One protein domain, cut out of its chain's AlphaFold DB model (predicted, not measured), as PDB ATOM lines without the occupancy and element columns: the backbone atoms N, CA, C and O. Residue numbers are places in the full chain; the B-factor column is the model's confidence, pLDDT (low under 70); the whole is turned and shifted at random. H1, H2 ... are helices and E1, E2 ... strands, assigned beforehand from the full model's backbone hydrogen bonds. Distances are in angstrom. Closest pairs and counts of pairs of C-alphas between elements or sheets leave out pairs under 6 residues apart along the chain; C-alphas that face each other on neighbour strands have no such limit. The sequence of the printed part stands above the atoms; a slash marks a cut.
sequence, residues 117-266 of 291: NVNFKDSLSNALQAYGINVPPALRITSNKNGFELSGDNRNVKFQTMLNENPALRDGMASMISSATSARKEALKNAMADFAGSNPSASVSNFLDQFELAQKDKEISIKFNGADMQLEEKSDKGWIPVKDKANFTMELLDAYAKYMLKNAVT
ATOM      1  N   ASN A 117     360.723 340.334 271.293       51.22
ATOM      2  CA  ASN A 117     359.947 340.473 272.545       51.22
ATOM      3  C   ASN A 117     358.802 341.515 272.458       51.22
ATOM      4  O   ASN A 117     357.761 341.343 273.087       51.22
ATOM      5  N   VAL A 118     358.964 342.569 271.643       53.56
ATOM      6  CA  VAL A 118     357.913 343.574 271.378       53.56
ATOM      7  C   VAL A 118     356.726 342.938 270.644       53.56
ATOM      8  O   VAL A 118     355.597 343.026 271.117       53.56
ATOM      9  N   ASN A 119     356.987 342.176 269.576       70.25
ATOM     10  CA  ASN A 119     355.932 341.478 268.832       70.25
ATOM     11  C   ASN A 119     355.247 340.409 269.684       70.25
ATOM     12  O   ASN A 119     354.040 340.221 269.561       70.25
ATOM     13  N   PHE A 120     355.993 339.701 270.537       82.25
ATOM     14  CA  PHE A 120     355.420 338.668 271.393       82.25
ATOM     15  C   PHE A 120     354.446 339.258 272.418       82.25
ATOM     16  O   PHE A 120     353.315 338.788 272.530       82.25
ATOM     17  N   LYS A 121     354.856 340.320 273.123       84.81
ATOM     18  CA  LYS A 121     354.013 341.016 274.104       84.81
ATOM     19  C   LYS A 121     352.729 341.546 273.465       84.81
ATOM     20  O   LYS A 121     351.648 341.342 274.014       84.81
ATOM     21  N   ASP A 122     352.844 342.185 272.305       84.62
ATOM     22  CA  ASP A 122     351.695 342.748 271.597       84.62
ATOM     23  C   ASP A 122     350.781 341.643 271.052       84.62
ATOM     24  O   ASP A 122     349.563 341.726 271.190       84.62
ATOM     25  N   SER A 123     351.353 340.554 270.527       87.12
ATOM     26  CA  SER A 123     350.589 339.380 270.081       87.12
ATOM     27  C   SER A 123     349.839 338.719 271.236       87.12
ATOM     28  O   SER A 123     348.671 338.366 271.085       87.12
ATOM     29  N   LEU A 124     350.476 338.594 272.406       90.19
ATOM     30  CA  LEU A 124     349.831 338.088 273.612       90.19
ATOM     31  C   LEU A 124     348.700 339.023 274.056       90.19
ATOM     32  O   LEU A 124     347.598 338.551 274.315       90.19
ATOM     33  N   SER A 125     348.940 340.337 274.099       91.00
ATOM     34  CA  SER A 125     347.923 341.331 274.470       91.00
ATOM     35  C   SER A 125     346.703 341.272 273.545       91.00
ATOM     36  O   SER A 125     345.569 341.182 274.014       91.00
ATOM     37  N   ASN A 126     346.932 341.228 272.231       90.00
ATOM     38  CA  ASN A 126     345.871 341.146 271.229       90.00
ATOM     39  C   ASN A 126     345.080 339.837 271.337       90.00
ATOM     40  O   ASN A 126     343.850 339.857 271.275       90.00
ATOM     41  N   ALA A 127     345.757 338.704 271.544       91.19
ATOM     42  CA  ALA A 127     345.092 337.416 271.720       91.19
ATOM     43  C   ALA A 127     344.251 337.378 273.006       91.19
ATOM     44  O   ALA A 127     343.102 336.935 272.982       91.19
ATOM     45  N   LEU A 128     344.767 337.918 274.113       93.31
ATOM     46  CA  LEU A 128     344.020 338.027 275.368       93.31
ATOM     47  C   LEU A 128     342.759 338.885 275.191       93.31
ATOM     48  O   LEU A 128     341.679 338.482 275.629       93.31
ATOM     49  N   GLN A 129     342.864 340.022 274.497       91.81
ATOM     50  CA  GLN A 129     341.722 340.890 274.194       91.81
ATOM     51  C   GLN A 129     340.685 340.201 273.299       91.81
ATOM     52  O   GLN A 129     339.494 340.264 273.604       91.81
ATOM     53  N   ALA A 130     341.117 339.487 272.253       92.06
ATOM     54  CA  ALA A 130     340.226 338.731 271.365       92.06
ATOM     55  C   ALA A 130     339.411 337.660 272.116       92.06
ATOM     56  O   ALA A 130     338.278 337.363 271.747       92.06
ATOM     57  N   TYR A 131     339.960 337.136 273.213       93.12
ATOM     58  CA  TYR A 131     339.307 336.164 274.090       93.12
ATOM     59  C   TYR A 131     338.555 336.787 275.276       93.12
ATOM     60  O   TYR A 131     338.018 336.076 276.136       93.12
ATOM     61  N   GLY A 132     338.496 338.120 275.348       91.00
ATOM     62  CA  GLY A 132     337.855 338.846 276.443       91.00
ATOM     63  C   GLY A 132     338.533 338.611 277.795       91.00
ATOM     64  O   GLY A 132     337.863 338.614 278.830       91.00
ATOM     65  N   ILE A 133     339.843 338.352 277.798       91.50
ATOM     66  CA  ILE A 133     340.664 338.227 279.001       91.50
ATOM     67  C   ILE A 133     341.187 339.621 279.343       91.50
ATOM     68  O   ILE A 133     342.151 340.106 278.756       91.50
ATOM     69  N   ASN A 134     340.523 340.280 280.292       86.50
ATOM     70  CA  ASN A 134     340.918 341.613 280.741       86.50
ATOM     71  C   ASN A 134     342.177 341.556 281.622       86.50
ATOM     72  O   ASN A 134     342.313 340.640 282.432       86.50
ATOM     73  N   VAL A 135     343.047 342.559 281.510       83.19
ATOM     74  CA  VAL A 135     344.207 342.801 282.381       83.19
ATOM     75  C   VAL A 135     344.196 344.308 282.671       83.19
ATOM     76  O   VAL A 135     344.327 345.065 281.708       83.19
ATOM     77  N   PRO A 136     343.976 344.784 283.921       75.06
ATOM     78  CA  PRO A 136     344.244 344.147 285.228       75.06
ATOM     79  C   PRO A 136     343.117 343.264 285.831       75.06
ATOM     80  O   PRO A 136     341.960 343.409 285.437       75.06
ATOM     81  N   PRO A 137     343.427 342.388 286.825       83.56
ATOM     82  CA  PRO A 137     344.729 342.218 287.488       83.56
ATOM     83  C   PRO A 137     345.744 341.469 286.618       83.56
ATOM     84  O   PRO A 137     345.356 340.729 285.710       83.56
ATOM     85  N   ALA A 138     347.039 341.676 286.896       90.06
ATOM     86  CA  ALA A 138     348.134 341.047 286.158       90.06
ATOM     87  C   ALA A 138     347.990 339.520 286.123       90.06
ATOM     88  O   ALA A 138     347.609 338.889 287.109       90.06
ATOM     89  N   LEU A 139     348.301 338.943 284.969       93.69
ATOM     90  CA  LEU A 139     348.349 337.512 284.742       93.69
ATOM     91  C   LEU A 139     349.678 336.966 285.242       93.69
ATOM     92  O   LEU A 139     350.732 337.535 284.959       93.69
ATOM     93  N   ARG A 140     349.627 335.837 285.942       94.44
ATOM     94  CA  ARG A 140     350.799 335.006 286.200       94.44
ATOM     95  C   ARG A 140     350.651 333.722 285.413       94.44
ATOM     96  O   ARG A 140     349.738 332.948 285.669       94.44
ATOM     97  N   ILE A 141     351.562 333.518 284.479       95.31
ATOM     98  CA  ILE A 141     351.589 332.362 283.601       95.31
ATOM     99  C   ILE A 141     352.668 331.414 284.121       95.31
ATOM    100  O   ILE A 141     353.853 331.752 284.116       95.31
ATOM    101  N   THR A 142     352.252 330.244 284.589       94.44
ATOM    102  CA  THR A 142     353.127 329.162 285.061       94.44
ATOM    103  C   THR A 142     353.154 328.030 284.040       94.44
ATOM    104  O   THR A 142     352.206 327.856 283.274       94.44
ATOM    105  N   SER A 143     354.240 327.257 284.018       90.94
ATOM    106  CA  SER A 143     354.344 326.052 283.191       90.94
ATOM    107  C   SER A 143     354.098 324.803 284.035       90.94
ATOM    108  O   SER A 143     354.644 324.667 285.127       90.94
ATOM    109  N   ASN A 144     353.289 323.882 283.520       85.69
ATOM    110  CA  ASN A 144     353.023 322.578 284.107       85.69
ATOM    111  C   ASN A 144     353.115 321.469 283.039       85.69
ATOM    112  O   ASN A 144     353.431 321.711 281.874       85.69
ATOM    113  N   LYS A 145     352.809 320.224 283.427       83.12
ATOM    114  CA  LYS A 145     352.846 319.058 282.523       83.12
ATOM    115  C   LYS A 145     351.886 319.160 281.325       83.12
ATOM    116  O   LYS A 145     352.113 318.493 280.323       83.12
ATOM    117  N   ASN A 146     350.840 319.975 281.434       80.94
ATOM    118  CA  ASN A 146     349.810 320.182 280.418       80.94
ATOM    119  C   ASN A 146     350.046 321.456 279.580       80.94
ATOM    120  O   ASN A 146     349.214 321.788 278.739       80.94
ATOM    121  N   GLY A 147     351.155 322.175 279.791       89.25
ATOM    122  CA  GLY A 147     351.490 323.406 279.075       89.25
ATOM    123  C   GLY A 147     351.529 324.628 279.990       89.25
ATOM    124  O   GLY A 147     352.081 324.567 281.085       89.25
ATOM    125  N   PHE A 148     350.994 325.758 279.523       93.88
ATOM    126  CA  PHE A 148     350.937 326.995 280.306       93.88
ATOM    127  C   PHE A 148     349.553 327.211 280.897       93.88
ATOM    128  O   PHE A 148     348.537 326.917 280.264       93.88
ATOM    129  N   GLU A 149     349.516 327.779 282.095       94.62
ATOM    130  CA  GLU A 149     348.276 328.064 282.803       94.62
ATOM    131  C   GLU A 149     348.355 329.347 283.626       94.62
ATOM    132  O   GLU A 149     349.432 329.826 283.982       94.62
ATOM    133  N   LEU A 150     347.180 329.866 283.966       93.69
ATOM    134  CA  LEU A 150     346.973 330.921 284.946       93.69
ATOM    135  C   LEU A 150     346.544 330.282 286.274       93.69
ATOM    136  O   LEU A 150     345.354 330.188 286.580       93.69
ATOM    137  N   SER A 151     347.513 329.781 287.041       83.31
ATOM    138  CA  SER A 151     347.257 329.044 288.287       83.31
ATOM    139  C   SER A 151     346.400 329.842 289.274       83.31
ATOM    140  O   SER A 151     346.790 330.922 289.714       83.31
ATOM    141  N   GLY A 152     345.244 329.288 289.652       84.88
ATOM    142  CA  GLY A 152     344.309 329.927 290.586       84.88
ATOM    143  C   GLY A 152     343.487 331.078 289.993       84.88
ATOM    144  O   GLY A 152     342.797 331.769 290.739       84.88
ATOM    145  N   ASP A 153     343.534 331.285 288.674       91.50
ATOM    146  CA  ASP A 153     342.823 332.359 287.984       91.50
ATOM    147  C   ASP A 153     341.573 331.844 287.251       91.50
ATOM    148  O   ASP A 153     341.618 330.859 286.508       91.50
ATOM    149  N   ASN A 154     340.442 332.540 287.395       92.38
ATOM    150  CA  ASN A 154     339.190 332.168 286.725       92.38
ATOM    151  C   ASN A 154     339.238 332.353 285.195       92.38
ATOM    152  O   ASN A 154     338.412 331.786 284.478       92.38
ATOM    153  N   ARG A 155     340.216 333.107 284.680       94.62
ATOM    154  CA  ARG A 155     340.464 333.314 283.248       94.62
ATOM    155  C   ARG A 155     341.205 332.131 282.610       94.62
ATOM    156  O   ARG A 155     341.291 332.087 281.382       94.62
ATOM    157  N   ASN A 156     341.696 331.162 283.397       94.44
ATOM    158  CA  ASN A 156     342.557 330.074 282.915       94.44
ATOM    159  C   ASN A 156     341.932 329.246 281.783       94.44
ATOM    160  O   ASN A 156     342.613 328.935 280.814       94.44
ATOM    161  N   VAL A 157     340.633 328.933 281.855       94.25
ATOM    162  CA  VAL A 157     339.962 328.136 280.809       94.25
ATOM    163  C   VAL A 157     340.038 328.843 279.453       94.25
ATOM    164  O   VAL A 157     340.472 328.248 278.471       94.25
ATOM    165  N   LYS A 158     339.693 330.137 279.406       95.12
ATOM    166  CA  LYS A 158     339.780 330.942 278.178       95.12
ATOM    167  C   LYS A 158     341.222 331.096 277.704       95.12
ATOM    168  O   LYS A 158     341.476 331.044 276.506       95.12
ATOM    169  N   PHE A 159     342.154 331.269 278.639       95.88
ATOM    170  CA  PHE A 159     343.578 331.367 278.336       95.88
ATOM    171  C   PHE A 159     344.108 330.086 277.681       95.88
ATOM    172  O   PHE A 159     344.798 330.157 276.672       95.88
ATOM    173  N   GLN A 160     343.735 328.911 278.189       94.69
ATOM    174  CA  GLN A 160     344.129 327.635 277.592       94.69
ATOM    175  C   GLN A 160     343.527 327.438 276.196       94.69
ATOM    176  O   GLN A 160     344.238 327.005 275.292       94.69
ATOM    177  N   THR A 161     342.258 327.811 275.980       94.44
ATOM    178  CA  THR A 161     341.663 327.817 274.631       94.44
ATOM    179  C   THR A 161     342.447 328.731 273.687       94.44
ATOM    180  O   THR A 161     342.861 328.285 272.620       94.44
ATOM    181  N   MET A 162     342.751 329.959 274.122       94.75
ATOM    182  CA  MET A 162     343.557 330.917 273.362       94.75
ATOM    183  C   MET A 162     344.922 330.345 272.972       94.75
ATOM    184  O   MET A 162     345.336 330.488 271.825       94.75
ATOM    185  N   LEU A 163     345.621 329.669 273.885       92.75
ATOM    186  CA  LEU A 163     346.919 329.062 273.576       92.75
ATOM    187  C   LEU A 163     346.837 327.884 272.613       92.75
ATOM    188  O   LEU A 163     347.756 327.696 271.817       92.75
ATOM    189  N   ASN A 164     345.758 327.107 272.667       90.25
ATOM    190  CA  ASN A 164     345.551 326.004 271.735       90.25
ATOM    191  C   ASN A 164     345.324 326.507 270.304       90.25
ATOM    192  O   ASN A 164     345.818 325.890 269.363       90.25
ATOM    193  N   GLU A 165     344.642 327.641 270.137       89.31
ATOM    194  CA  GLU A 165     344.439 328.278 268.827       89.31
ATOM    195  C   GLU A 165     345.642 329.116 268.364       89.31
ATOM    196  O   GLU A 165     345.768 329.417 267.179       89.31
ATOM    197  N   ASN A 166     346.562 329.460 269.272       84.94
ATOM    198  CA  ASN A 166     347.738 330.285 268.988       84.94
ATOM    199  C   ASN A 166     349.039 329.569 269.409       84.94
ATOM    200  O   ASN A 166     349.712 330.012 270.347       84.94
ATOM    201  N   PRO A 167     349.452 328.489 268.715       84.75
ATOM    202  CA  PRO A 167     350.626 327.698 269.099       84.75
ATOM    203  C   PRO A 167     351.925 328.516 269.125       84.75
ATOM    204  O   PRO A 167     352.768 328.287 269.986       84.75
ATOM    205  N   ALA A 168     352.058 329.539 268.273       82.50
ATOM    206  CA  ALA A 168     353.210 330.443 268.297       82.50
ATOM    207  C   ALA A 168     353.348 331.209 269.628       82.50
ATOM    208  O   ALA A 168     354.465 331.475 270.070       82.50
ATOM    209  N   LEU A 169     352.233 331.538 270.298       86.12
ATOM    210  CA  LEU A 169     352.277 332.172 271.618       86.12
ATOM    211  C   LEU A 169     352.765 331.192 272.686       86.12
ATOM    212  O   LEU A 169     353.573 331.553 273.539       86.12
ATOM    213  N   ARG A 170     352.310 329.939 272.617       86.25
ATOM    214  CA  ARG A 170     352.788 328.864 273.492       86.25
ATOM    215  C   ARG A 170     354.294 328.652 273.324       86.25
ATOM    216  O   ARG A 170     355.020 328.642 274.314       86.25
ATOM    217  N   ASP A 171     354.760 328.539 272.088       83.25
ATOM    218  CA  ASP A 171     356.172 328.295 271.788       83.25
ATOM    219  C   ASP A 171     357.041 329.503 272.183       83.25
ATOM    220  O   ASP A 171     358.133 329.336 272.730       83.25
ATOM    221  N   GLY A 172     356.521 330.723 272.010       85.75
ATOM    222  CA  GLY A 172     357.150 331.947 272.503       85.75
ATOM    223  C   GLY A 172     357.336 331.948 274.024       85.75
ATOM    224  O   GLY A 172     358.442 332.203 274.496       85.75
ATOM    225  N   MET A 173     356.313 331.574 274.802       88.06
ATOM    226  CA  MET A 173     356.441 331.465 276.266       88.06
ATOM    227  C   MET A 173     357.435 330.385 276.688       88.06
ATOM    228  O   MET A 173     358.221 330.603 277.612       88.06
ATOM    229  N   ALA A 174     357.437 329.241 275.999       87.00
ATOM    230  CA  ALA A 174     358.402 328.173 276.249       87.00
ATOM    231  C   ALA A 174     359.837 328.646 276.002       87.00
ATOM    232  O   ALA A 174     360.714 328.412 276.835       87.00
ATOM    233  N   SER A 175     360.059 329.373 274.905       85.06
ATOM    234  CA  SER A 175     361.349 329.984 274.590       85.06
ATOM    235  C   SER A 175     361.774 330.985 275.666       85.06
ATOM    236  O   SER A 175     362.879 330.885 276.190       85.06
ATOM    237  N   MET A 176     360.881 331.885 276.094       85.44
ATOM    238  CA  MET A 176     361.180 332.865 277.145       85.44
ATOM    239  C   MET A 176     361.569 332.214 278.476       85.44
ATOM    240  O   MET A 176     362.560 332.615 279.088       85.44
ATOM    241  N   ILE A 177     360.822 331.199 278.919       87.50
ATOM    242  CA  ILE A 177     361.119 330.481 280.166       87.50
ATOM    243  C   ILE A 177     362.431 329.695 280.046       87.50
ATOM    244  O   ILE A 177     363.243 329.715 280.975       87.50
ATOM    245  N   SER A 178     362.682 329.049 278.906       85.44
ATOM    246  CA  SER A 178     363.935 328.329 278.645       85.44
ATOM    247  C   SER A 178     365.149 329.266 278.639       85.44
ATOM    248  O   SER A 178     366.157 328.994 279.304       85.44
ATOM    249  N   SER A 179     365.035 330.417 277.970       85.62
ATOM    250  CA  SER A 179     366.065 331.459 277.951       85.62
ATOM    251  C   SER A 179     366.334 332.003 279.350       85.62
ATOM    252  O   SER A 179     367.490 332.087 279.753       85.62
ATOM    253  N   ALA A 180     365.294 332.303 280.132       87.12
ATOM    254  CA  ALA A 180     365.447 332.771 281.510       87.12
ATOM    255  C   ALA A 180     366.113 331.722 282.412       87.12
ATOM    256  O   ALA A 180     366.992 332.051 283.208       87.12
ATOM    257  N   THR A 181     365.741 330.450 282.254       88.19
ATOM    258  CA  THR A 181     366.348 329.333 282.992       88.19
ATOM    259  C   THR A 181     367.838 329.224 282.681       88.19
ATOM    260  O   THR A 181     368.658 329.071 283.588       88.19
ATOM    261  N   SER A 182     368.199 329.336 281.403       86.31
ATOM    262  CA  SER A 182     369.589 329.271 280.948       86.31
ATOM    263  C   SER A 182     370.394 330.477 281.434       86.31
ATOM    264  O   SER A 182     371.468 330.296 282.004       86.31
ATOM    265  N   ALA A 183     369.837 331.685 281.313       86.75
ATOM    266  CA  ALA A 183     370.458 332.922 281.777       86.75
ATOM    267  C   ALA A 183     370.698 332.913 283.293       86.75
ATOM    268  O   ALA A 183     371.770 333.299 283.746       86.75
ATOM    269  N   ARG A 184     369.745 332.403 284.084       93.38
ATOM    270  CA  ARG A 184     369.911 332.225 285.533       93.38
ATOM    271  C   ARG A 184     371.065 331.273 285.859       93.38
ATOM    272  O   ARG A 184     371.877 331.566 286.734       93.38
ATOM    273  N   LYS A 185     371.151 330.132 285.166       93.00
ATOM    274  CA  LYS A 185     372.236 329.149 285.357       93.00
ATOM    275  C   LYS A 185     373.595 329.735 284.985       93.00
ATOM    276  O   LYS A 185     374.567 329.542 285.708       93.00
ATOM    277  N   GLU A 186     373.660 330.465 283.880       92.38
ATOM    278  CA  GLU A 186     374.871 331.160 283.452       92.38
ATOM    279  C   GLU A 186     375.274 332.258 284.447       92.38
ATOM    280  O   GLU A 186     376.439 332.344 284.827       92.38
ATOM    281  N   ALA A 187     374.316 333.043 284.940       92.81
ATOM    282  CA  ALA A 187     374.543 334.065 285.954       92.81
ATOM    283  C   ALA A 187     375.132 333.485 287.249       92.81
ATOM    284  O   ALA A 187     376.098 334.042 287.773       92.81
ATOM    285  N   LEU A 188     374.603 332.351 287.723       94.81
ATOM    286  CA  LEU A 188     375.143 331.623 288.873       94.81
ATOM    287  C   LEU A 188     376.593 331.192 288.625       94.81
ATOM    288  O   LEU A 188     377.478 331.522 289.414       94.81
ATOM    289  N   LYS A 189     376.854 330.520 287.498       94.25
ATOM    290  CA  LYS A 189     378.203 330.055 287.135       94.25
ATOM    291  C   LYS A 189     379.199 331.204 287.022       94.25
ATOM    292  O   LYS A 189     380.314 331.098 287.522       94.25
ATOM    293  N   ASN A 190     378.790 332.315 286.420       90.88
ATOM    294  CA  ASN A 190     379.625 333.504 286.287       90.88
ATOM    295  C   ASN A 190     379.914 334.154 287.645       90.88
ATOM    296  O   ASN A 190     381.036 334.588 287.878       90.88
ATOM    297  N   ALA A 191     378.937 334.217 288.555       92.06
ATOM    298  CA  ALA A 191     379.165 334.720 289.911       92.06
ATOM    299  C   ALA A 191     380.147 333.830 290.693       92.06
ATOM    300  O   ALA A 191     381.033 334.341 291.376       92.06
ATOM    301  N   MET A 192     380.023 332.506 290.563       94.25
ATOM    302  CA  MET A 192     380.934 331.546 291.190       94.25
ATOM    303  C   MET A 192     382.350 331.625 290.614       94.25
ATOM    304  O   MET A 192     383.313 331.601 291.375       94.25
ATOM    305  N   ALA A 193     382.487 331.744 289.291       91.69
ATOM    306  CA  ALA A 193     383.781 331.873 288.625       91.69
ATOM    307  C   ALA A 193     384.509 333.162 289.037       91.69
ATOM    308  O   ALA A 193     385.691 333.115 289.379       91.69
ATOM    309  N   ASP A 194     383.792 334.291 289.072       89.81
ATOM    310  CA  ASP A 194     384.325 335.564 289.564       89.81
ATOM    311  C   ASP A 194     384.805 335.454 291.015       89.81
ATOM    312  O   ASP A 194     385.867 335.971 291.358       89.81
ATOM    313  N   PHE A 195     384.039 334.768 291.868       90.12
ATOM    314  CA  PHE A 195     384.406 334.579 293.268       90.12
ATOM    315  C   PHE A 195     385.608 333.643 293.451       90.12
ATOM    316  O   PHE A 195     386.471 333.907 294.285       90.12
ATOM    317  N   ALA A 196     385.669 332.550 292.688       90.56
ATOM    318  CA  ALA A 196     386.746 331.566 292.763       90.56
ATOM    319  C   ALA A 196     388.117 332.174 292.429       90.56
ATOM    320  O   ALA A 196     389.132 331.770 293.002       90.56
ATOM    321  N   GLY A 197     388.139 333.129 291.493       87.44
ATOM    322  CA  GLY A 197     389.367 333.673 290.930       87.44
ATOM    323  C   GLY A 197     390.183 332.619 290.171       87.44
ATOM    324  O   GLY A 197     389.709 331.537 289.823       87.44
ATOM    325  N   SER A 198     391.445 332.940 289.881       81.62
ATOM    326  CA  SER A 198     392.364 331.998 289.237       81.62
ATOM    327  C   SER A 198     392.961 331.044 290.275       81.62
ATOM    328  O   SER A 198     393.658 331.489 291.183       81.62
ATOM    329  N   ASN A 199     392.742 329.738 290.098       81.75
ATOM    330  CA  ASN A 199     393.204 328.657 290.987       81.75
ATOM    331  C   ASN A 199     392.579 328.696 292.398       81.75
ATOM    332  O   ASN A 199     393.283 328.962 293.377       81.75
ATOM    333  N   PRO A 200     391.271 328.409 292.533       85.94
ATOM    334  CA  PRO A 200     390.638 328.316 293.844       85.94
ATOM    335  C   PRO A 200     391.285 327.220 294.700       85.94
ATOM    336  O   PRO A 200     391.663 326.154 294.212       85.94
ATOM    337  N   SER A 201     391.392 327.473 296.005       85.25
ATOM    338  CA  SER A 201     391.773 326.430 296.966       85.25
ATOM    339  C   SER A 201     390.706 325.331 297.037       85.25
ATOM    340  O   SER A 201     389.533 325.594 296.776       85.25
ATOM    341  N   ALA A 202     391.079 324.126 297.482       84.00
ATOM    342  CA  ALA A 202     390.136 323.013 297.643       84.00
ATOM    343  C   ALA A 202     388.926 323.370 298.533       84.00
ATOM    344  O   ALA A 202     387.802 322.969 298.239       84.00
ATOM    345  N   SER A 203     389.135 324.168 299.587       80.88
ATOM    346  CA  SER A 203     388.053 324.635 300.464       80.88
ATOM    347  C   SER A 203     387.091 325.582 299.750       80.88
ATOM    348  O   SER A 203     385.881 325.476 299.935       80.88
ATOM    349  N   VAL A 204     387.614 326.481 298.908       84.31
ATOM    350  CA  VAL A 204     386.792 327.389 298.092       84.31
ATOM    351  C   VAL A 204     386.010 326.595 297.048       84.31
ATOM    352  O   VAL A 204     384.813 326.815 296.915       84.31
ATOM    353  N   SER A 205     386.637 325.631 296.370       87.56
ATOM    354  CA  SER A 205     385.942 324.752 295.423       87.56
ATOM    355  C   SER A 205     384.799 323.979 296.084       87.56
ATOM    356  O   SER A 205     383.672 324.049 295.611       87.56
ATOM    357  N   ASN A 206     385.040 323.338 297.232       86.44
ATOM    358  CA  ASN A 206     383.997 322.602 297.956       86.44
ATOM    359  C   ASN A 206     382.856 323.519 298.438       86.44
ATOM    360  O   ASN A 206     381.686 323.150 298.371       86.44
ATOM    361  N   PHE A 207     383.173 324.730 298.909       89.69
ATOM    362  CA  PHE A 207     382.150 325.721 299.257       89.69
ATOM    363  C   PHE A 207     381.287 326.093 298.043       89.69
ATOM    364  O   PHE A 207     380.064 326.142 298.158       89.69
ATOM    365  N   LEU A 208     381.911 326.331 296.888       91.44
ATOM    366  CA  LEU A 208     381.211 326.688 295.656       91.44
ATOM    367  C   LEU A 208     380.310 325.553 295.156       91.44
ATOM    368  O   LEU A 208     379.167 325.825 294.794       91.44
ATOM    369  N   ASP A 209     380.763 324.301 295.226       91.00
ATOM    370  CA  ASP A 209     379.945 323.135 294.871       91.00
ATOM    371  C   ASP A 209     378.695 323.042 295.765       91.00
ATOM    372  O   ASP A 209     377.578 322.824 295.290       91.00
ATOM    373  N   GLN A 210     378.851 323.270 297.075       88.88
ATOM    374  CA  GLN A 210     377.714 323.297 298.002       88.88
ATOM    375  C   GLN A 210     376.783 324.484 297.751       88.88
ATOM    376  O   GLN A 210     375.563 324.338 297.859       88.88
ATOM    377  N   PHE A 211     377.336 325.646 297.399       92.06
ATOM    378  CA  PHE A 211     376.546 326.817 297.041       92.06
ATOM    379  C   PHE A 211     375.703 326.552 295.788       92.06
ATOM    380  O   PHE A 211     374.504 326.823 295.804       92.06
ATOM    381  N   GLU A 212     376.276 325.960 294.736       92.75
ATOM    382  CA  GLU A 212     375.541 325.595 293.517       92.75
ATOM    383  C   GLU A 212     374.395 324.622 293.819       92.75
ATOM    384  O   GLU A 212     373.252 324.859 293.416       92.75
ATOM    385  N   LEU A 213     374.667 323.571 294.604       89.88
ATOM    386  CA  LEU A 213     373.656 322.596 295.024       89.88
ATOM    387  C   LEU A 213     372.507 323.241 295.813       89.88
ATOM    388  O   LEU A 213     371.344 322.865 295.639       89.88
ATOM    389  N   ALA A 214     372.808 324.227 296.661       90.06
ATOM    390  CA  ALA A 214     371.807 324.931 297.458       90.06
ATOM    391  C   ALA A 214     370.878 325.817 296.612       90.06
ATOM    392  O   ALA A 214     369.718 326.014 296.983       90.06
ATOM    393  N   GLN A 215     371.343 326.326 295.465       88.88
ATOM    394  CA  GLN A 215     370.545 327.237 294.642       88.88
ATOM    395  C   GLN A 215     369.343 326.561 293.978       88.88
ATOM    396  O   GLN A 215     368.330 327.241 293.779       88.88
ATOM    397  N   LYS A 216     369.427 325.244 293.719       87.25
ATOM    398  CA  LYS A 216     368.403 324.388 293.087       87.25
ATOM    399  C   LYS A 216     367.861 324.947 291.755       87.25
ATOM    400  O   LYS A 216     368.024 326.118 291.392       87.25
ATOM    401  N   ASP A 217     367.178 324.095 290.998       86.94
ATOM    402  CA  ASP A 217     366.340 324.582 289.904       86.94
ATOM    403  C   ASP A 217     365.119 325.309 290.492       86.94
ATOM    404  O   ASP A 217     364.541 324.879 291.496       86.94
ATOM    405  N   LYS A 218     364.745 326.437 289.885       90.62
ATOM    406  CA  LYS A 218     363.600 327.248 290.310       90.62
ATOM    407  C   LYS A 218     362.529 327.244 289.233       90.62
ATOM    408  O   LYS A 218     362.830 327.302 288.044       90.62
ATOM    409  N   GLU A 219     361.276 327.199 289.671       93.25
ATOM    410  CA  GLU A 219     360.128 327.404 288.791       93.25
ATOM    411  C   GLU A 219     360.142 328.855 288.293       93.25
ATOM    412  O   GLU A 219     360.250 329.774 289.107       93.25
ATOM    413  N   ILE A 220     360.044 329.064 286.978       93.25
ATOM    414  CA  ILE A 220     359.973 330.394 286.359       93.25
ATOM    415  C   ILE A 220     358.561 330.616 285.821       93.25
ATOM    416  O   ILE A 220     357.979 329.742 285.179       93.25
ATOM    417  N   SER A 221     358.026 331.806 286.071       94.69
ATOM    418  CA  SER A 221     356.737 332.271 285.566       94.69
ATOM    419  C   SER A 221     356.888 333.562 284.774       94.69
ATOM    420  O   SER A 221     357.849 334.316 284.948       94.69
ATOM    421  N   ILE A 222     355.905 333.830 283.921       94.38
ATOM    422  CA  ILE A 222     355.765 335.105 283.222       94.38
ATOM    423  C   ILE A 222     354.661 335.895 283.919       94.38
ATOM    424  O   ILE A 222     353.515 335.452 283.996       94.38
ATOM    425  N   LYS A 223     354.986 337.084 284.410       93.56
ATOM    426  CA  LYS A 223     354.022 338.057 284.912       93.56
ATOM    427  C   LYS A 223     353.725 339.072 283.820       93.56
ATOM    428  O   LYS A 223     354.641 339.717 283.317       93.56
ATOM    429  N   PHE A 224     352.454 339.228 283.475       91.69
ATOM    430  CA  PHE A 224     352.008 340.109 282.402       91.69
ATOM    431  C   PHE A 224     350.870 341.015 282.873       91.69
ATOM    432  O   PHE A 224     349.828 340.533 283.309       91.69
ATOM    433  N   ASN A 225     351.045 342.335 282.790       88.50
ATOM    434  CA  ASN A 225     350.046 343.312 283.251       88.50
ATOM    435  C   ASN A 225     349.296 344.021 282.099       88.50
ATOM    436  O   ASN A 225     348.603 345.002 282.350       88.50
ATOM    437  N   GLY A 226     349.434 343.545 280.856       84.31
ATOM    438  CA  GLY A 226     348.884 344.195 279.659       84.31
ATOM    439  C   GLY A 226     349.884 345.126 278.963       84.31
ATOM    440  O   GLY A 226     349.898 345.203 277.737       84.31
ATOM    441  N   ALA A 227     350.763 345.775 279.728       82.62
ATOM    442  CA  ALA A 227     351.759 346.729 279.239       82.62
ATOM    443  C   ALA A 227     353.206 346.247 279.423       82.62
ATOM    444  O   ALA A 227     354.072 346.585 278.629       82.62
ATOM    445  N   ASP A 228     353.469 345.410 280.411       83.56
ATOM    446  CA  ASP A 228     354.790 344.936 280.780       83.56
ATOM    447  C   ASP A 228     354.763 343.432 280.969       83.56
ATOM    448  O   ASP A 228     353.752 342.833 281.356       83.56
ATOM    449  N   MET A 229     355.921 342.840 280.712       88.00
ATOM    450  CA  MET A 229     356.177 341.430 280.905       88.00
ATOM    451  C   MET A 229     357.446 341.272 281.732       88.00
ATOM    452  O   MET A 229     358.476 341.867 281.421       88.00
ATOM    453  N   GLN A 230     357.364 340.476 282.791       90.69
ATOM    454  CA  GLN A 230     358.474 340.198 283.694       90.69
ATOM    455  C   GLN A 230     358.598 338.695 283.899       90.69
ATOM    456  O   GLN A 230     357.595 337.996 284.041       90.69
ATOM    457  N   LEU A 231     359.832 338.204 283.923       91.94
ATOM    458  CA  LEU A 231     360.137 336.831 284.297       91.94
ATOM    459  C   LEU A 231     360.432 336.803 285.794       91.94
ATOM    460  O   LEU A 231     361.288 337.545 286.281       91.94
ATOM    461  N   GLU A 232     359.712 335.955 286.517       93.88
ATOM    462  CA  GLU A 232     359.846 335.814 287.962       93.88
ATOM    463  C   GLU A 232     360.137 334.351 288.322       93.88
ATOM    464  O   GLU A 232     359.473 333.443 287.822       93.88
ATOM    465  N   GLU A 233     361.107 334.118 289.204       94.81
ATOM    466  CA  GLU A 233     361.386 332.812 289.795       94.81
ATOM    467  C   GLU A 233     360.654 332.630 291.130       94.81
ATOM    468  O   GLU A 233     360.416 333.579 291.885       94.81
ATOM    469  N   LYS A 234     360.285 331.389 291.435       93.75
ATOM    470  CA  LYS A 234     359.646 331.033 292.699       93.75
ATOM    471  C   LYS A 234     360.680 330.947 293.816       93.75
ATOM    472  O   LYS A 234     361.616 330.151 293.756       93.75
ATOM    473  N   SER A 235     360.469 331.737 294.858       90.69
ATOM    474  CA  SER A 235     361.230 331.717 296.106       90.69
ATOM    475  C   SER A 235     360.324 331.386 297.293       90.69
ATOM    476  O   SER A 235     359.098 331.375 297.171       90.69
ATOM    477  N   ASP A 236     360.926 331.193 298.462       87.19
ATOM    478  CA  ASP A 236     360.200 330.918 299.710       87.19
ATOM    479  C   ASP A 236     359.348 332.122 300.156       87.19
ATOM    480  O   ASP A 236     358.359 331.978 300.869       87.19
ATOM    481  N   LYS A 237     359.688 333.327 299.676       86.31
ATOM    482  CA  LYS A 237     358.933 334.573 299.898       86.31
ATOM    483  C   LYS A 237     357.913 334.856 298.788       86.31
ATOM    484  O   LYS A 237     357.362 335.953 298.720       86.31
ATOM    485  N   GLY A 238     357.674 333.887 297.907       90.31
ATOM    486  CA  GLY A 238     356.832 334.028 296.726       90.31
ATOM    487  C   GLY A 238     357.634 334.323 295.462       90.31
ATOM    488  O   GLY A 238     358.807 333.972 295.340       90.31
ATOM    489  N   TRP A 239     356.978 334.934 294.486       92.19
ATOM    490  CA  TRP A 239     357.571 335.203 293.181       92.19
ATOM    491  C   TRP A 239     358.424 336.466 293.212       92.19
ATOM    492  O   TRP A 239     357.949 337.529 293.609       92.19
ATOM    493  N   ILE A 240     359.674 336.339 292.781       93.06
ATOM    494  CA  ILE A 240     360.651 337.427 292.708       93.06
ATOM    495  C   ILE A 240     361.220 337.500 291.292       93.06
ATOM    496  O   ILE A 240     361.164 336.497 290.585       93.06
ATOM    497  N   PRO A 241     361.786 338.634 290.849       93.81
ATOM    498  CA  PRO A 241     362.515 338.682 289.584       93.81
ATOM    499  C   PRO A 241     363.565 337.566 289.493       93.81
ATOM    500  O   PRO A 241     364.189 337.226 290.500       93.81
ATOM    501  N   VAL A 242     363.744 336.991 288.299       92.19
ATOM    502  CA  VAL A 242     364.781 335.970 288.064       92.19
ATOM    503  C   VAL A 242     366.144 336.529 288.463       92.19
ATOM    504  O   VAL A 242     366.504 337.631 288.046       92.19
ATOM    505  N   LYS A 243     366.889 335.763 289.265       92.50
ATOM    506  CA  LYS A 243     368.186 336.201 289.784       92.50
ATOM    507  C   LYS A 243     369.201 336.378 288.660       92.50
ATOM    508  O   LYS A 243     369.380 335.493 287.820       92.50
ATOM    509  N   ASP A 244     369.907 337.498 288.703       89.06
ATOM    510  CA  ASP A 244     371.055 337.786 287.857       89.06
ATOM    511  C   ASP A 244     372.386 337.539 288.590       89.06
ATOM    512  O   ASP A 244     372.439 337.058 289.727       89.06
ATOM    513  N   LYS A 245     373.495 337.870 287.921       90.94
ATOM    514  CA  LYS A 245     374.841 337.693 288.474       90.94
ATOM    515  C   LYS A 245     375.033 338.495 289.763       90.94
ATOM    516  O   LYS A 245     375.623 337.974 290.702       90.94
ATOM    517  N   ALA A 246     374.533 339.730 289.829       88.69
ATOM    518  CA  ALA A 246     374.684 340.579 291.006       88.69
ATOM    519  C   ALA A 246     373.925 339.996 292.205       88.69
ATOM    520  O   ALA A 246     374.460 339.974 293.317       88.69
ATOM    521  N   ASN A 247     372.724 339.453 291.978       92.81
ATOM    522  CA  ASN A 247     371.980 338.733 293.009       92.81
ATOM    523  C   ASN A 247     372.787 337.543 293.545       92.81
ATOM    524  O   ASN A 247     372.964 337.428 294.759       92.81
ATOM    525  N   PHE A 248     373.330 336.700 292.661       92.94
ATOM    526  CA  PHE A 248     374.130 335.548 293.083       92.94
ATOM    527  C   PHE A 248     375.431 335.944 293.779       92.94
ATOM    528  O   PHE A 248     375.783 335.317 294.771       92.94
ATOM    529  N   THR A 249     376.126 336.993 293.332       88.75
ATOM    530  CA  THR A 249     377.339 337.482 294.002       88.75
ATOM    531  C   THR A 249     377.051 337.914 295.439       88.75
ATOM    532  O   THR A 249     377.810 337.558 296.337       88.75
ATOM    533  N   MET A 250     375.951 338.633 295.687       85.56
ATOM    534  CA  MET A 250     375.572 339.034 297.050       85.56
ATOM    535  C   MET A 250     375.261 337.826 297.940       85.56
ATOM    536  O   MET A 250     375.741 337.758 299.070       85.56
ATOM    537  N   GLU A 251     374.496 336.857 297.431       89.81
ATOM    538  CA  GLU A 251     374.181 335.631 298.175       89.81
ATOM    539  C   GLU A 251     375.423 334.788 298.463       89.81
ATOM    540  O   GLU A 251     375.545 334.208 299.539       89.81
ATOM    541  N   LEU A 252     376.357 334.741 297.517       90.44
ATOM    542  CA  LEU A 252     377.600 334.001 297.652       90.44
ATOM    543  C   LEU A 252     378.493 334.635 298.727       90.44
ATOM    544  O   LEU A 252     379.004 333.922 299.588       90.44
ATOM    545  N   LEU A 253     378.619 335.968 298.744       84.31
ATOM    546  CA  LEU A 253     379.353 336.689 299.790       84.31
ATOM    547  C   LEU A 253     378.746 336.472 301.183       84.31
ATOM    548  O   LEU A 253     379.485 336.207 302.132       84.31
ATOM    549  N   ASP A 254     377.417 336.539 301.312       83.31
ATOM    550  CA  ASP A 254     376.715 336.271 302.576       83.31
ATOM    551  C   ASP A 254     376.910 334.816 303.042       83.31
ATOM    552  O   ASP A 254     377.268 334.562 304.196       83.31
ATOM    553  N   ALA A 255     376.752 333.849 302.135       86.69
ATOM    554  CA  ALA A 255     376.963 332.436 302.430       86.69
ATOM    555  C   ALA A 255     378.415 332.145 302.841       86.69
ATOM    556  O   ALA A 255     378.650 331.401 303.796       86.69
ATOM    557  N   TYR A 256     379.389 332.758 302.168       83.62
ATOM    558  CA  TYR A 256     380.802 332.572 302.483       83.62
ATOM    559  C   TYR A 256     381.179 333.199 303.828       83.62
ATOM    560  O   TYR A 256     381.895 332.585 304.618       83.62
ATOM    561  N   ALA A 257     380.654 334.388 304.145       78.38
ATOM    562  CA  ALA A 257     380.853 335.008 305.452       78.38
ATOM    563  C   ALA A 257     380.333 334.104 306.584       78.38
ATOM    564  O   ALA A 257     381.031 333.879 307.575       78.38
ATOM    565  N   LYS A 258     379.148 333.506 306.409       77.50
ATOM    566  CA  LYS A 258     378.580 332.530 307.355       77.50
ATOM    567  C   LYS A 258     379.425 331.261 307.464       77.50
ATOM    568  O   LYS A 258     379.638 330.769 308.571       77.50
ATOM    569  N   TYR A 259     379.933 330.750 306.343       77.88
ATOM    570  CA  TYR A 259     380.842 329.603 306.311       77.88
ATOM    571  C   TYR A 259     382.125 329.873 307.113       77.88
ATOM    572  O   TYR A 259     382.509 329.061 307.953       77.88
ATOM    573  N   MET A 260     382.745 331.041 306.923       75.12
ATOM    574  CA  MET A 260     383.959 331.434 307.645       75.12
ATOM    575  C   MET A 260     383.716 331.616 309.145       75.12
ATOM    576  O   MET A 260     384.519 331.142 309.944       75.12
ATOM    577  N   LEU A 261     382.602 332.243 309.542       72.25
ATOM    578  CA  LEU A 261     382.232 332.380 310.955       72.25
ATOM    579  C   LEU A 261     382.026 331.016 311.617       72.25
ATOM    580  O   LEU A 261     382.546 330.775 312.702       72.25
ATOM    581  N   LYS A 262     381.323 330.099 310.949       65.69
ATOM    582  CA  LYS A 262     381.090 328.750 311.473       65.69
ATOM    583  C   LYS A 262     382.397 327.974 311.644       65.69
ATOM    584  O   LYS A 262     382.592 327.370 312.690       65.69
ATOM    585  N   ASN A 263     383.301 328.040 310.668       62.50
ATOM    586  CA  ASN A 263     384.580 327.326 310.741       62.50
ATOM    587  C   ASN A 263     385.574 327.949 311.730       62.50
ATOM    588  O   ASN A 263     386.375 327.232 312.324       62.50
ATOM    589  N   ALA A 264     385.518 329.270 311.930       53.56
ATOM    590  CA  ALA A 264     386.279 329.937 312.980       53.56
ATOM    591  C   ALA A 264     385.821 329.459 314.368       53.56
ATOM    592  O   ALA A 264     386.655 329.076 315.184       53.56
ATOM    593  N   VAL A 265     384.504 329.371 314.590       41.59
ATOM    594  CA  VAL A 265     383.912 328.895 315.853       41.59
ATOM    595  C   VAL A 265     384.206 327.410 316.107       41.59
ATOM    596  O   VAL A 265     384.516 327.040 317.233       41.59
ATOM    597  N   THR A 266     384.214 326.556 315.077       44.25
ATOM    598  CA  THR A 266     384.573 325.131 315.236       44.25
ATOM    599  C   THR A 266     386.072 324.879 315.411       44.25
ATOM    600  O   THR A 266     386.457 323.767 315.740       44.25
TER     601      THR A 266
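Overview. This is residues 117 to 266 of the 291 residues of an uncharacterized protein of Herminiimonas fonticola (UniProt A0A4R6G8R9). One long helix, H3, is the spine of a rod: a strongly twisted five-stranded sheet covers its residues 170 to 184, with H1 and H2 at that end. At the other end H4 folds back beside H3 and H5 crosses it, with residues 260 to 266 of H5 sticking out. The printed part has 150 residues, of mixed class, with five named helices and five named strands in the order H1 E1 E2 H2 H3 H4 E3 E4 E5 H5. The sheet's order is E2 E1 E3 E4 E5, all antiparallel. The whole is loose, with a radius of gyration of the C-alphas of 19.5 A, and spans 62 by 27 by 27 A.

Arrangement. H1, residues 117 to 130, touches H3, residues 167 to 196, with its residues 120 to 124 alone, at a steep tilt of 39 degrees; their closest C-alphas, Leu 124 and Leu 169, are 6.7 A apart. E1, residues 139 to 144, and E2, residues 147 to 149, form a hairpin, with N 144 and O 147 at 2.8 A. E1 is staggered, pairing with E3, residues 220 to 224, over 139 to 141; N 141 and O 222 are 2.8 A apart. H2, residues 156 to 165, and H3 only just touch, only at the corner, with 3 pairs of C-alphas within 8 A, the closest Leu 163 and Arg 170 at 5.9 A. H1 and H2 only graze the sheet. H3 is on the sheet, in two layers, helix on one face, at a height of 9.9 A, slantwise to the strands. H4, residues 202 to 215, forms a helical hairpin with H3, touching its residues 188 to 196 alone at a shallow tilt of 24 degrees, opposite ways; the closest C-alphas, Met 192 and Leu 208, are 6.6 A apart. E3, E4, residues 229 to 235, and E5, residues 238 to 241, form a meander, each strand the antiparallel neighbour of the one before; N 221 and O 232, and N 233 and O 240, are each 2.8 A apart. H5, residues 245 to 266, touches H3 with residues 245 to 252 alone, the same way at a steep tilt of 42 degrees; the closest C-alphas, Ala 187 and Lys 245, are 4.4 A apart. Helix packing is mostly crossed. Every O i to N i+4 pair is within hydrogen-bond range in H1, H2, H3, H4 and H5.

Along the chain. H1 begins at C-alpha 117 (359.947, 340.473, 272.545). H3 measures 43.4 A and ends at C-alpha 196 (386.746, 331.566, 292.763). H4 measures 20.3 A, and E4 18.7 A. H5 measures 31.1 A and ends at C-alpha 266 (384.573, 325.131, 315.236).

Size, cuts and confidence. The C-alphas farthest apart, Ala 130 and Thr 266, are 63.8 A apart. The printed part has no cut and no long link. Residues 117 to 118 and 262 to 266 have pLDDT under 70.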